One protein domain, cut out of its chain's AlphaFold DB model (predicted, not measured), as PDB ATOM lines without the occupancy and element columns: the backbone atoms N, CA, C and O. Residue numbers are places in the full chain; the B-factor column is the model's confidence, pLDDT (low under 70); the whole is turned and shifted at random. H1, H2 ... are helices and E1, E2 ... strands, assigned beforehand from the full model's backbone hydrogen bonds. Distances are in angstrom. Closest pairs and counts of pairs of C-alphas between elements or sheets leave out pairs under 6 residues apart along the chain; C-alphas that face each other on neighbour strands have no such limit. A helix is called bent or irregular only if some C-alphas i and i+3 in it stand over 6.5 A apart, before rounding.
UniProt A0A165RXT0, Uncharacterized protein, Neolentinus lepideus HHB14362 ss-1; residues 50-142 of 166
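What this domain is: This is residues 50 to 142 of the 166 residues of an uncharacterized protein of Neolentinus lepideus HHB14362 ss-1 (UniProt A0A165RXT0). Two helices, H1 and H2, lie side by side and run opposite ways, and a loosely joined row of four strands, E1, E2, E3 and E4, covers one side of the pair. E1 and E2 form a hairpin in this row, E3 comes next to E2, and E4 follows beyond E3, while two short stretches of the long link from H1 pair with E1. The printed part has 93 residues, with two named helices and four named strands in the order H1, E1, E2, E3, H2, E4; the one sheet of named strands is E1 - E2, antiparallel, and the class is mixed, helices and strands. It is compact, with a radius of gyration of the C-alphas of 12.4 A, and rounded, with spans of 33 by 31 by 21 A.

Where its parts are: H1 is residues 50 to 63, 19.9 A from first to last C-alpha, and begins with C-alpha 50 at (182.556, 135.756, 149.389). E1 is residues 82 to 87, 16.9 A long, and E2 is residues 94 to 97, with C-alpha 94 at (177.979, 149.280, 148.716). E3 is residues 103 to 107, 14.0 A long. H2 is residues 114 to 131, 22.3 A long; it has a kink of 54 degrees near residue 125 and is irregular, with C-alphas 127 and 130 9.2 A apart. E4 is residues 132 to 136 and ends with C-alpha 136 at (173.131, 147.138, 161.715).

How they stand to each other: H1 and H2 touch, closest at the C-alphas of Val 50 and Ala 124, 5.7 A apart, and run opposite ways at a shallow tilt of 18 degrees. The closest C-alphas of H1 and E1 are those of Val 51 and Ile 83, 7.3 A apart. E1 and E2 are a hairpin, antiparallel at 174 degrees, with N 83 and O 96 at 2.8 A and N 85 and O 94 at 3.0 A, within hydrogen-bond range. Residues 68 to 69 pair antiparallel with residues 86 to 87 of E1, and residues 77 to 78 with residues 83 to 84. E1 and H2 are near each other, with 9 pairs of C-alphas within 10 A. E3 pairs with no named strand; its closest C-alpha pair with E2 is Cys 106 and Phe 94, 5.6 A. E4 also pairs with no named strand; E3 and E4 are near each other, with 7 pairs of C-alphas within 10 A. H1 is apart from E3 and E4. In H1 every O i to N i+4 pair is within hydrogen-bond range; in H2, 12 of 14 are.

The domain as a whole: The two C-alphas farthest apart, those of His 72 and Glu 130, are 34.1 A apart. The link from H1 to E1, residues 64 to 81, is long; the links from E2 to E3 and from H2 to E4 are tight. The printed part has no cut. Its mean pLDDT is 96.7, and no printed residue is under 70.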
ATOM      1  N   VAL A  50     183.427 134.568 149.312       98.75
ATOM      2  CA  VAL A  50     182.556 135.756 149.389       98.75
ATOM      3  C   VAL A  50     182.282 136.321 147.991       98.75
ATOM      4  O   VAL A  50     181.137 136.630 147.668       98.75
ATOM      5  N   VAL A  51     183.297 136.382 147.122       98.81
ATOM      6  CA  VAL A  51     183.144 136.814 145.720       98.81
ATOM      7  C   VAL A  51     182.221 135.873 144.943       98.81
ATOM      8  O   VAL A  51     181.384 136.339 144.168       98.81
ATOM      9  N   VAL A  52     182.337 134.556 145.146       98.75
ATOM     10  CA  VAL A  52     181.418 133.573 144.543       98.75
ATOM     11  C   VAL A  52     179.990 133.798 145.041       98.75
ATOM     12  O   VAL A  52     179.080 133.905 144.219       98.75
ATOM     13  N   CYS A  53     179.798 133.964 146.354       98.62
ATOM     14  CA  CYS A  53     178.483 134.242 146.929       98.62
ATOM     15  C   CYS A  53     177.866 135.511 146.337       98.62
ATOM     16  O   CYS A  53     176.717 135.491 145.902       98.62
ATOM     17  N   ALA A  54     178.635 136.598 146.246       98.81
ATOM     18  CA  ALA A  54     178.161 137.862 145.694       98.81
ATOM     19  C   ALA A  54     177.689 137.735 144.239       98.81
ATOM     20  O   ALA A  54     176.661 138.309 143.883       98.81
ATOM     21  N   LYS A  55     178.388 136.955 143.403       98.81
ATOM     22  CA  LYS A  55     177.969 136.709 142.012       98.81
ATOM     23  C   LYS A  55     176.619 135.998 141.938       98.81
ATOM     24  O   LYS A  55     175.743 136.456 141.205       98.81
ATOM     25  N   GLU A  56     176.440 134.924 142.706       98.81
ATOM     26  CA  GLU A  56     175.184 134.162 142.715       98.81
ATOM     27  C   GLU A  56     174.029 134.974 143.318       98.81
ATOM     28  O   GLU A  56     172.937 135.002 142.753       98.81
ATOM     29  N   ILE A  57     174.282 135.724 144.395       98.88
ATOM     30  CA  ILE A  57     173.296 136.617 145.021       98.88
ATOM     31  C   ILE A  57     172.835 137.697 144.042       98.88
ATOM     32  O   ILE A  57     171.634 137.891 143.869       98.88
ATOM     33  N   ILE A  58     173.762 138.401 143.381       98.75
ATOM     34  CA  ILE A  58     173.416 139.473 142.433       98.75
ATOM     35  C   ILE A  58     172.617 138.911 141.256       98.75
ATOM     36  O   ILE A  58     171.649 139.535 140.812       98.75
ATOM     37  N   LYS A  59     172.989 137.728 140.758       98.62
ATOM     38  CA  LYS A  59     172.251 137.039 139.700       98.62
ATOM     39  C   LYS A  59     170.823 136.701 140.143       98.62
ATOM     40  O   LYS A  59     169.881 137.117 139.470       98.62
ATOM     41  N   ALA A  60     170.655 136.028 141.281       98.56
ATOM     42  CA  ALA A  60     169.343 135.648 141.806       98.56
ATOM     43  C   ALA A  60     168.463 136.871 142.114       98.56
ATOM     44  O   ALA A  60     167.270 136.890 141.815       98.56
ATOM     45  N   ALA A  61     169.052 137.937 142.660       98.25
ATOM     46  CA  ALA A  61     168.355 139.191 142.920       98.25
ATOM     47  C   ALA A  61     167.826 139.830 141.624       98.25
ATOM     48  O   ALA A  61     166.663 140.233 141.567       98.25
ATOM     49  N   ARG A  62     168.639 139.859 140.556       98.06
ATOM     50  CA  ARG A  62     168.220 140.350 139.232       98.06
ATOM     51  C   ARG A  62     167.090 139.504 138.637       98.06
ATOM     52  O   ARG A  62     166.146 140.067 138.089       98.06
ATOM     53  N   GLU A  63     167.140 138.179 138.784       97.88
ATOM     54  CA  GLU A  63     166.062 137.267 138.358       97.88
ATOM     55  C   GLU A  63     164.742 137.527 139.112       97.88
ATOM     56  O   GLU A  63     163.663 137.403 138.534       97.88
ATOM     57  N   LYS A  64     164.825 137.981 140.370       97.06
ATOM     58  CA  LYS A  64     163.686 138.424 141.194       97.06
ATOM     59  C   LYS A  64     163.259 139.880 140.942       97.06
ATOM     60  O   LYS A  64     162.351 140.376 141.603       97.06
ATOM     61  N   GLY A  65     163.882 140.572 139.986       97.75
ATOM     62  CA  GLY A  65     163.543 141.947 139.613       97.75
ATOM     63  C   GLY A  65     164.190 143.036 140.475       97.75
ATOM     64  O   GLY A  65     163.834 144.206 140.336       97.75
ATOM     65  N   ILE A  66     165.149 142.693 141.339       98.12
ATOM     66  CA  ILE A  66     165.927 143.676 142.099       98.12
ATOM     67  C   ILE A  66     167.005 144.262 141.186       98.12
ATOM     68  O   ILE A  66     167.868 143.554 140.662       98.12
ATOM     69  N   VAL A  67     166.971 145.582 140.997       97.94
ATOM     70  CA  VAL A  67     167.959 146.283 140.172       97.94
ATOM     71  C   VAL A  67     169.259 146.462 140.953       97.94
ATOM     72  O   VAL A  67     169.279 147.124 141.990       97.94
ATOM     73  N   VAL A  68     170.347 145.907 140.413       97.88
ATOM     74  CA  VAL A  68     171.714 146.030 140.939       97.88
ATOM     75  C   VAL A  68     172.620 146.572 139.840       97.88
ATOM     76  O   VAL A  68     172.776 145.932 138.793       97.88
ATOM     77  N   ILE A  69     173.207 147.741 140.079       96.94
ATOM     78  CA  ILE A  69     174.013 148.497 139.113       96.94
ATOM     79  C   ILE A  69     175.356 148.906 139.718       96.94
ATOM     80  O   ILE A  69     175.481 149.055 140.927       96.94
ATOM     81  N   GLY A  70     176.369 149.091 138.883       93.25
ATOM     82  CA  GLY A  70     177.645 149.682 139.259       93.25
ATOM     83  C   GLY A  70     177.573 151.205 139.389       93.25
ATOM     84  O   GLY A  70     176.509 151.833 139.304       93.25
ATOM     85  N   LEU A  71     178.743 151.818 139.569       82.94
ATOM     86  CA  LEU A  71     178.884 153.271 139.486       82.94
ATOM     87  C   LEU A  71     178.400 153.755 138.111       82.94
ATOM     88  O   LEU A  71     178.563 153.068 137.110       82.94
ATOM     89  N   HIS A  72     177.760 154.923 138.066       81.69
ATOM     90  CA  HIS A  72     177.249 155.518 136.821       81.69
ATOM     91  C   HIS A  72     176.250 154.660 136.011       81.69
ATOM     92  O   HIS A  72     176.005 154.967 134.850       81.69
ATOM     93  N   LYS A  73     175.585 153.680 136.646       81.38
ATOM     94  CA  LYS A  73     174.634 152.736 136.019       81.38
ATOM     95  C   LYS A  73     175.269 151.695 135.085       81.38
ATOM     96  O   LYS A  73     174.552 151.097 134.283       81.38
ATOM     97  N   ASP A  74     176.568 151.450 135.222       90.38
ATOM     98  CA  ASP A  74     177.249 150.328 134.572       90.38
ATOM     99  C   ASP A  74     176.940 148.996 135.285       90.38
ATOM    100  O   ASP A  74     176.073 148.922 136.162       90.38
ATOM    101  N   ASP A  75     177.635 147.918 134.923       94.75
ATOM    102  CA  ASP A  75     177.556 146.661 135.668       94.75
ATOM    103  C   ASP A  75     178.285 146.747 137.027       94.75
ATOM    104  O   ASP A  75     179.299 147.439 137.149       94.75
ATOM    105  N   PRO A  76     177.796 146.035 138.063       97.62
ATOM    106  CA  PRO A  76     178.499 145.847 139.329       97.62
ATOM    107  C   PRO A  76     179.929 145.340 139.143       97.62
ATOM    108  O   PRO A  76     180.185 144.454 138.326       97.62
ATOM    109  N   ILE A  77     180.849 145.827 139.972       98.38
ATOM    110  CA  ILE A  77     182.200 145.267 140.054       98.38
ATOM    111  C   ILE A  77     182.153 144.113 141.050       98.38
ATOM    112  O   ILE A  77     181.783 144.309 142.202       98.38
ATOM    113  N   VAL A  78     182.505 142.905 140.608       98.38
ATOM    114  CA  VAL A  78     182.597 141.715 141.468       98.38
ATOM    115  C   VAL A  78     183.812 140.899 141.041       98.38
ATOM    116  O   VAL A  78     183.744 140.079 140.118       98.38
ATOM    117  N   ASN A  79     184.954 141.161 141.671       97.88
ATOM    118  CA  ASN A  79     186.243 140.603 141.272       97.88
ATOM    119  C   ASN A  79     187.083 140.170 142.488       97.88
ATOM    120  O   ASN A  79     186.596 140.108 143.609       97.88
ATOM    121  N   GLU A  80     188.349 139.823 142.254       97.56
ATOM    122  CA  GLU A  80     189.266 139.323 143.288       97.56
ATOM    123  C   GLU A  80     189.682 140.377 144.326       97.56
ATOM    124  O   GLU A  80     190.280 140.019 145.337       97.56
ATOM    125  N   GLU A  81     189.350 141.649 144.124       98.19
ATOM    126  CA  GLU A  81     189.766 142.773 144.966       98.19
ATOM    127  C   GLU A  81     188.586 143.446 145.676       98.19
ATOM    128  O   GLU A  81     188.723 143.867 146.828       98.19
ATOM    129  N   GLU A  82     187.434 143.547 145.009       98.50
ATOM    130  CA  GLU A  82     186.287 144.310 145.499       98.50
ATOM    131  C   GLU A  82     184.934 143.839 144.942       98.50
ATOM    132  O   GLU A  82     184.820 143.244 143.863       98.50
ATOM    133  N   ILE A  83     183.899 144.154 145.718       98.75
ATOM    134  CA  ILE A  83     182.482 144.058 145.388       98.75
ATOM    135  C   ILE A  83     181.916 145.475 145.503       98.75
ATOM    136  O   ILE A  83     181.853 146.019 146.605       98.75
ATOM    137  N   VAL A  84     181.516 146.073 144.379       98.62
ATOM    138  CA  VAL A  84     181.023 147.457 144.311       98.62
ATOM    139  C   VAL A  84     179.730 147.526 143.513       98.62
ATOM    140  O   VAL A  84     179.706 147.203 142.321       98.62
ATOM    141  N   PHE A  85     178.655 147.985 144.151       98.62
ATOM    142  CA  PHE A  85     177.364 148.193 143.493       98.62
ATOM    143  C   PHE A  85     176.460 149.180 144.237       98.62
ATOM    144  O   PHE A  85     176.728 149.615 145.352       98.62
ATOM    145  N   ASN A  86     175.350 149.529 143.601       97.31
ATOM    146  CA  ASN A  86     174.249 150.322 144.122       97.31
ATOM    147  C   ASN A  86     172.920 149.761 143.567       97.31
ATOM    148  O   ASN A  86     172.911 148.812 142.776       97.31
ATOM    149  N   GLY A  87     171.796 150.344 143.971       96.12
ATOM    150  CA  GLY A  87     170.474 150.044 143.417       96.12
ATOM    151  C   GLY A  87     169.949 151.118 142.468       96.12
ATOM    152  O   GLY A  87     170.526 152.197 142.332       96.12
ATOM    153  N   ASP A  88     168.798 150.843 141.860       94.25
ATOM    154  CA  ASP A  88     167.928 151.857 141.254       94.25
ATOM    155  C   ASP A  88     166.501 151.644 141.801       94.25
ATOM    156  O   ASP A  88     165.869 150.641 141.466       94.25
ATOM    157  N   PRO A  89     165.998 152.504 142.708       94.00
ATOM    158  CA  PRO A  89     166.582 153.779 143.128       94.00
ATOM    159  C   PRO A  89     167.881 153.630 143.944       94.00
ATOM    160  O   PRO A  89     167.994 152.740 144.784       94.00
ATOM    161  N   SER A  90     168.831 154.552 143.749       92.88
ATOM    162  CA  SER A  90     170.144 154.557 144.423       92.88
ATOM    163  C   SER A  90     170.135 155.283 145.774       92.88
ATOM    164  O   SER A  90     169.310 156.181 145.988       92.88
ATOM    165  N   HIS A  91     171.039 154.929 146.697       94.31
ATOM    166  CA  HIS A  91     171.265 155.687 147.944       94.31
ATOM    167  C   HIS A  91     172.753 155.895 148.246       94.31
ATOM    168  O   HIS A  91     173.277 156.966 147.952       94.31
ATOM    169  N   GLU A  92     173.436 154.874 148.760       95.38
ATOM    170  CA  GLU A  92     174.886 154.846 148.973       95.38
ATOM    171  C   GLU A  92     175.470 153.616 148.275       95.38
ATOM    172  O   GLU A  92     174.815 152.577 148.160       95.38
ATOM    173  N   THR A  93     176.675 153.745 147.730       96.94
ATOM    174  CA  THR A  93     177.337 152.627 147.054       96.94
ATOM    175  C   THR A  93     177.812 151.628 148.099       96.94
ATOM    176  O   THR A  93     178.580 151.981 148.986       96.94
ATOM    177  N   PHE A  94     177.393 150.375 147.964       98.50
ATOM    178  CA  PHE A  94     177.979 149.280 148.716       98.50
ATOM    179  C   PHE A  94     179.370 148.978 148.165       98.50
ATOM    180  O   PHE A  94     179.518 148.752 146.963       98.50
ATOM    181  N   HIS A  95     180.366 148.967 149.044       98.44
ATOM    182  CA  HIS A  95     181.741 148.625 148.717       98.44
ATOM    183  C   HIS A  95     182.299 147.688 149.786       98.44
ATOM    184  O   HIS A  95     182.522 148.088 150.919       98.44
ATOM    185  N   LEU A  96     182.544 146.437 149.411       98.62
ATOM    186  CA  LEU A  96     183.225 145.462 150.254       98.62
ATOM    187  C   LEU A  96     184.522 145.059 149.557       98.62
ATOM    188  O   LEU A  96     184.504 144.744 148.370       98.62
ATOM    189  N   SER A  97     185.647 145.081 150.269       97.88
ATOM    190  CA  SER A  97     186.968 144.847 149.676       97.88
ATOM    191  C   SER A  97     187.727 143.727 150.375       97.88
ATOM    192  O   SER A  97     187.671 143.582 151.597       97.88
ATOM    193  N   LYS A  98     188.548 143.007 149.604       97.75
ATOM    194  CA  LYS A  98     189.571 142.096 150.127       97.75
ATOM    195  C   LYS A  98     190.500 142.794 151.117       97.75
ATOM    196  O   LYS A  98     190.857 142.228 152.145       97.75
ATOM    197  N   ARG A  99     190.885 144.042 150.828       95.31
ATOM    198  CA  ARG A  99     191.641 144.894 151.754       95.31
ATOM    199  C   ARG A  99     190.664 145.641 152.654       95.31
ATOM    200  O   ARG A  99     190.500 146.851 152.524       95.31
ATOM    201  N   LEU A 100     190.002 144.895 153.534       90.94
ATOM    202  CA  LEU A 100     188.980 145.443 154.418       90.94
ATOM    203  C   LEU A 100     189.582 146.548 155.305       90.94
ATOM    204  O   LEU A 100     190.615 146.307 155.943       90.94
ATOM    205  N   PRO A 101     188.986 147.750 155.354       93.81
ATOM    206  CA  PRO A 101     189.389 148.768 156.316       93.81
ATOM    207  C   PRO A 101     189.021 148.329 157.739       93.81
ATOM    208  O   PRO A 101     188.262 147.382 157.941       93.81
ATOM    209  N   ASP A 102     189.531 149.042 158.746       96.19
ATOM    210  CA  ASP A 102     189.164 148.769 160.142       96.19
ATOM    211  C   ASP A 102     187.657 148.907 160.371       96.19
ATOM    212  O   ASP A 102     187.086 148.153 161.152       96.19
ATOM    213  N   PHE A 103     187.011 149.825 159.655       97.06
ATOM    214  CA  PHE A 103     185.582 150.090 159.738       97.06
ATOM    215  C   PHE A 103     185.068 150.664 158.415       97.06
ATOM    216  O   PHE A 103     185.732 151.521 157.827       97.06
ATOM    217  N   ASP A 104     183.886 150.226 157.987       98.12
ATOM    218  CA  ASP A 104     183.150 150.795 156.856       98.12
ATOM    219  C   ASP A 104     181.641 150.529 157.006       98.12
ATOM    220  O   ASP A 104     181.209 149.803 157.911       98.12
ATOM    221  N   PHE A 105     180.829 151.157 156.157       97.94
ATOM    222  CA  PHE A 105     179.375 151.060 156.224       97.94
ATOM    223  C   PHE A 105     178.689 151.338 154.885       97.94
ATOM    224  O   PHE A 105     179.275 151.874 153.950       97.94
ATOM    225  N   CYS A 106     177.406 150.995 154.802       98.00
ATOM    226  CA  CYS A 106     176.543 151.372 153.689       98.00
ATOM    227  C   CYS A 106     175.129 151.664 154.186       98.00
ATOM    228  O   CYS A 106     174.486 150.830 154.828       98.00
ATOM    229  N   LYS A 107     174.632 152.854 153.859       96.62
ATOM    230  CA  LYS A 107     173.239 153.247 154.029       96.62
ATOM    231  C   LYS A 107     172.453 152.810 152.815       96.62
ATOM    232  O   LYS A 107     172.744 153.194 151.684       96.62
ATOM    233  N   THR A 108     171.377 152.079 153.046       95.88
ATOM    234  CA  THR A 108     170.516 151.613 151.954       95.88
ATOM    235  C   THR A 108     169.178 152.332 151.939       95.88
ATOM    236  O   THR A 108     168.492 152.319 150.919       95.88
ATOM    237  N   ALA A 109     168.794 152.961 153.059       94.69
ATOM    238  CA  ALA A 109     167.462 153.532 153.269       94.69
ATOM    239  C   ALA A 109     166.332 152.535 152.928       94.69
ATOM    240  O   ALA A 109     165.282 152.932 152.418       94.69
ATOM    241  N   ARG A 110     166.574 151.232 153.167       95.00
ATOM    242  CA  ARG A 110     165.656 150.117 152.854       95.00
ATOM    243  C   ARG A 110     165.211 150.079 151.387       95.00
ATOM    244  O   ARG A 110     164.098 149.662 151.068       95.00
ATOM    245  N   LYS A 111     166.048 150.574 150.472       95.94
ATOM    246  CA  LYS A 111     165.795 150.468 149.029       95.94
ATOM    247  C   LYS A 111     165.964 149.018 148.571       95.94
ATOM    248  O   LYS A 111     166.670 148.276 149.237       95.94
ATOM    249  N   PRO A 112     165.407 148.612 147.414       97.81
ATOM    250  CA  PRO A 112     165.363 147.197 147.026       97.81
ATOM    251  C   PRO A 112     166.717 146.466 147.016       97.81
ATOM    252  O   PRO A 112     166.782 145.282 147.323       97.81
ATOM    253  N   TYR A 113     167.819 147.160 146.703       98.06
ATOM    254  CA  TYR A 113     169.161 146.558 146.727       98.06
ATOM    255  C   TYR A 113     169.682 146.242 148.143       98.06
ATOM    256  O   TYR A 113     170.698 145.564 148.275       98.06
ATOM    257  N   ASP A 114     168.989 146.678 149.198       98.44
ATOM    258  CA  ASP A 114     169.270 146.319 150.589       98.44
ATOM    259  C   ASP A 114     169.253 144.803 150.807       98.44
ATOM    260  O   ASP A 114     170.127 144.273 151.491       98.44
ATOM    261  N   ALA A 115     168.345 144.078 150.144       98.62
ATOM    262  CA  ALA A 115     168.313 142.616 150.181       98.62
ATOM    263  C   ALA A 115     169.626 141.990 149.669       98.62
ATOM    264  O   ALA A 115     170.074 140.962 150.167       98.62
ATOM    265  N   VAL A 116     170.283 142.637 148.701       98.81
ATOM    266  CA  VAL A 116     171.569 142.195 148.133       98.81
ATOM    267  C   VAL A 116     172.718 142.522 149.083       98.81
ATOM    268  O   VAL A 116     173.583 141.678 149.308       98.81
ATOM    269  N   VAL A 117     172.711 143.722 149.674       98.75
ATOM    270  CA  VAL A 117     173.695 144.139 150.687       98.75
ATOM    271  C   VAL A 117     173.664 143.195 151.888       98.75
ATOM    272  O   VAL A 117     174.690 142.633 152.264       98.75
ATOM    273  N   THR A 118     172.478 142.974 152.451       98.75
ATOM    274  CA  THR A 118     172.277 142.108 153.618       98.75
ATOM    275  C   THR A 118     172.631 140.651 153.318       98.75
ATOM    276  O   THR A 118     173.336 140.026 154.107       98.75
ATOM    277  N   ALA A 119     172.248 140.116 152.153       98.88
ATOM    278  CA  ALA A 119     172.640 138.768 151.735       98.88
ATOM    279  C   ALA A 119     174.169 138.598 151.634       98.88
ATOM    280  O   ALA A 119     174.717 137.619 152.141       98.88
ATOM    281  N   ILE A 120     174.879 139.557 151.028       98.94
ATOM    282  CA  ILE A 120     176.343 139.487 150.887       98.94
ATOM    283  C   ILE A 120     177.036 139.591 152.249       98.94
ATOM    284  O   ILE A 120     177.972 138.834 152.509       98.94
ATOM    285  N   LEU A 121     176.569 140.476 153.135       98.81
ATOM    286  CA  LEU A 121     177.112 140.599 154.491       98.81
ATOM    287  C   LEU A 121     176.857 139.340 155.337       98.81
ATOM    288  O   LEU A 121     177.737 138.936 156.092       98.81
ATOM    289  N   LEU A 122     175.712 138.669 155.171       98.81
ATOM    290  CA  LEU A 122     175.447 137.371 155.803       98.81
ATOM    291  C   LEU A 122     176.410 136.286 155.309       98.81
ATOM    292  O   LEU A 122     176.981 135.567 156.126       98.81
ATOM    293  N   CYS A 123     176.634 136.181 153.993       98.69
ATOM    294  CA  CYS A 123     177.626 135.254 153.447       98.69
ATOM    295  C   CYS A 123     179.032 135.560 153.974       98.69
ATOM    296  O   CYS A 123     179.746 134.639 154.359       98.69
ATOM    297  N   ALA A 124     179.413 136.838 154.037       98.62
ATOM    298  CA  ALA A 124     180.690 137.259 154.601       98.62
ATOM    299  C   ALA A 124     180.834 136.845 156.074       98.62
ATOM    300  O   ALA A 124     181.852 136.263 156.432       98.62
ATOM    301  N   ALA A 125     179.812 137.075 156.903       98.44
ATOM    302  CA  ALA A 125     179.825 136.705 158.318       98.44
ATOM    303  C   ALA A 125     179.885 135.183 158.543       98.44
ATOM    304  O   ALA A 125     180.560 134.725 159.460       98.44
ATOM    305  N   VAL A 126     179.208 134.388 157.706       98.50
ATOM    306  CA  VAL A 126     179.274 132.917 157.781       98.50
ATOM    307  C   VAL A 126     180.641 132.394 157.346       98.50
ATOM    308  O   VAL A 126     181.180 131.503 157.988       98.50
ATOM    309  N   LEU A 127     181.185 132.914 156.244       98.38
ATOM    310  CA  LEU A 127     182.401 132.379 155.627       98.38
ATOM    311  C   LEU A 127     183.681 132.816 156.327       98.38
ATOM    312  O   LEU A 127     184.647 132.059 156.344       98.38
ATOM    313  N   ALA A 128     183.713 134.054 156.816       97.31
ATOM    314  CA  ALA A 128     184.906 134.621 157.418       97.31
ATOM    315  C   ALA A 128     184.932 134.478 158.937       97.31
ATOM    316  O   ALA A 128     185.980 134.751 159.492       97.31
ATOM    317  N   GLU A 129     183.834 134.079 159.588       95.19
ATOM    318  CA  GLU A 129     183.737 133.914 161.046       95.19
ATOM    319  C   GLU A 129     184.371 135.089 161.821       95.19
ATOM    320  O   GLU A 129     183.820 136.192 161.820       95.19
ATOM    321  N   GLU A 130     185.538 134.895 162.445       95.50
ATOM    322  CA  GLU A 130     186.246 135.920 163.219       95.50
ATOM    323  C   GLU A 130     187.044 136.892 162.334       95.50
ATOM    324  O   GLU A 130     187.718 137.780 162.846       95.50
ATOM    325  N   GLY A 131     186.952 136.795 161.009       97.38
ATOM    326  CA  GLY A 131     187.556 137.713 160.046       97.38
ATOM    327  C   GLY A 131     186.793 139.027 159.865       97.38
ATOM    328  O   GLY A 131     187.391 140.075 159.586       97.38
ATOM    329  N   ILE A 132     185.475 139.015 160.082       98.25
ATOM    330  CA  ILE A 132     184.608 140.187 159.929       98.25
ATOM    331  C   ILE A 132     183.521 140.215 160.999       98.25
ATOM    332  O   ILE A 132     182.891 139.214 161.313       98.25
ATOM    333  N   ARG A 133     183.251 141.403 161.534       98.31
ATOM    334  CA  ARG A 133     182.083 141.653 162.376       98.31
ATOM    335  C   ARG A 133     181.072 142.465 161.587       98.31
ATOM    336  O   ARG A 133     181.448 143.517 161.076       98.31
ATOM    337  N   VAL A 134     179.820 142.023 161.547       98.44
ATOM    338  CA  VAL A 134     178.709 142.742 160.905       98.44
ATOM    339  C   VAL A 134     177.765 143.291 161.974       98.44
ATOM    340  O   VAL A 134     177.454 142.607 162.948       98.44
ATOM    341  N   SER A 135     177.310 144.531 161.802       97.81
ATOM    342  CA  SER A 135     176.289 145.150 162.654       97.81
ATOM    343  C   SER A 135     175.328 146.025 161.849       97.81
ATOM    344  O   SER A 135     175.613 146.373 160.703       97.81
ATOM    345  N   SER A 136     174.178 146.383 162.419       97.50
ATOM    346  CA  SER A 136     173.131 147.138 161.715       97.50
ATOM    347  C   SER A 136     172.356 148.060 162.652       97.50
ATOM    348  O   SER A 136     172.256 147.797 163.844       97.50
ATOM    349  N   ASP A 137     171.747 149.111 162.095       94.88
ATOM    350  CA  ASP A 137     170.681 149.858 162.783       94.88
ATOM    351  C   ASP A 137     169.362 149.050 162.873       94.88
ATOM    352  O   ASP A 137     168.421 149.451 163.565       94.88
ATOM    353  N   GLY A 138     169.254 147.952 162.115       92.50
ATOM    354  CA  GLY A 138     168.130 147.013 162.111       92.50
ATOM    355  C   GLY A 138     168.336 145.788 162.986       92.50
ATOM    356  O   GLY A 138     169.406 145.565 163.527       92.50
ATOM    357  N   TYR A 139     167.305 144.951 163.057       93.69
ATOM    358  CA  TYR A 139     167.320 143.669 163.754       93.69
ATOM    359  C   TYR A 139     167.285 142.496 162.765       93.69
ATOM    360  O   TYR A 139     167.037 142.657 161.573       93.69
ATOM    361  N   TRP A 140     167.461 141.275 163.276       95.81
ATOM    362  CA  TRP A 140     167.435 140.030 162.493       95.81
ATOM    363  C   TRP A 140     166.241 139.886 161.531       95.81
ATOM    364  O   TRP A 140     166.375 139.361 160.421       95.81
ATOM    365  N   ASP A 141     165.067 140.348 161.959       95.38
ATOM    366  CA  ASP A 141     163.841 140.264 161.164       95.38
ATOM    367  C   ASP A 141     163.803 141.301 160.035       95.38
ATOM    368  O   ASP A 141     163.189 141.035 159.006       95.38
ATOM    369  N   ASP A 142     164.517 142.425 160.164       95.81
ATOM    370  CA  ASP A 142     164.653 143.413 159.089       95.81
ATOM    371  C   ASP A 142     165.476 142.881 157.904       95.81
ATOM    372  O   ASP A 142     165.395 143.420 156.806       95.81
TER     373      ASP A 142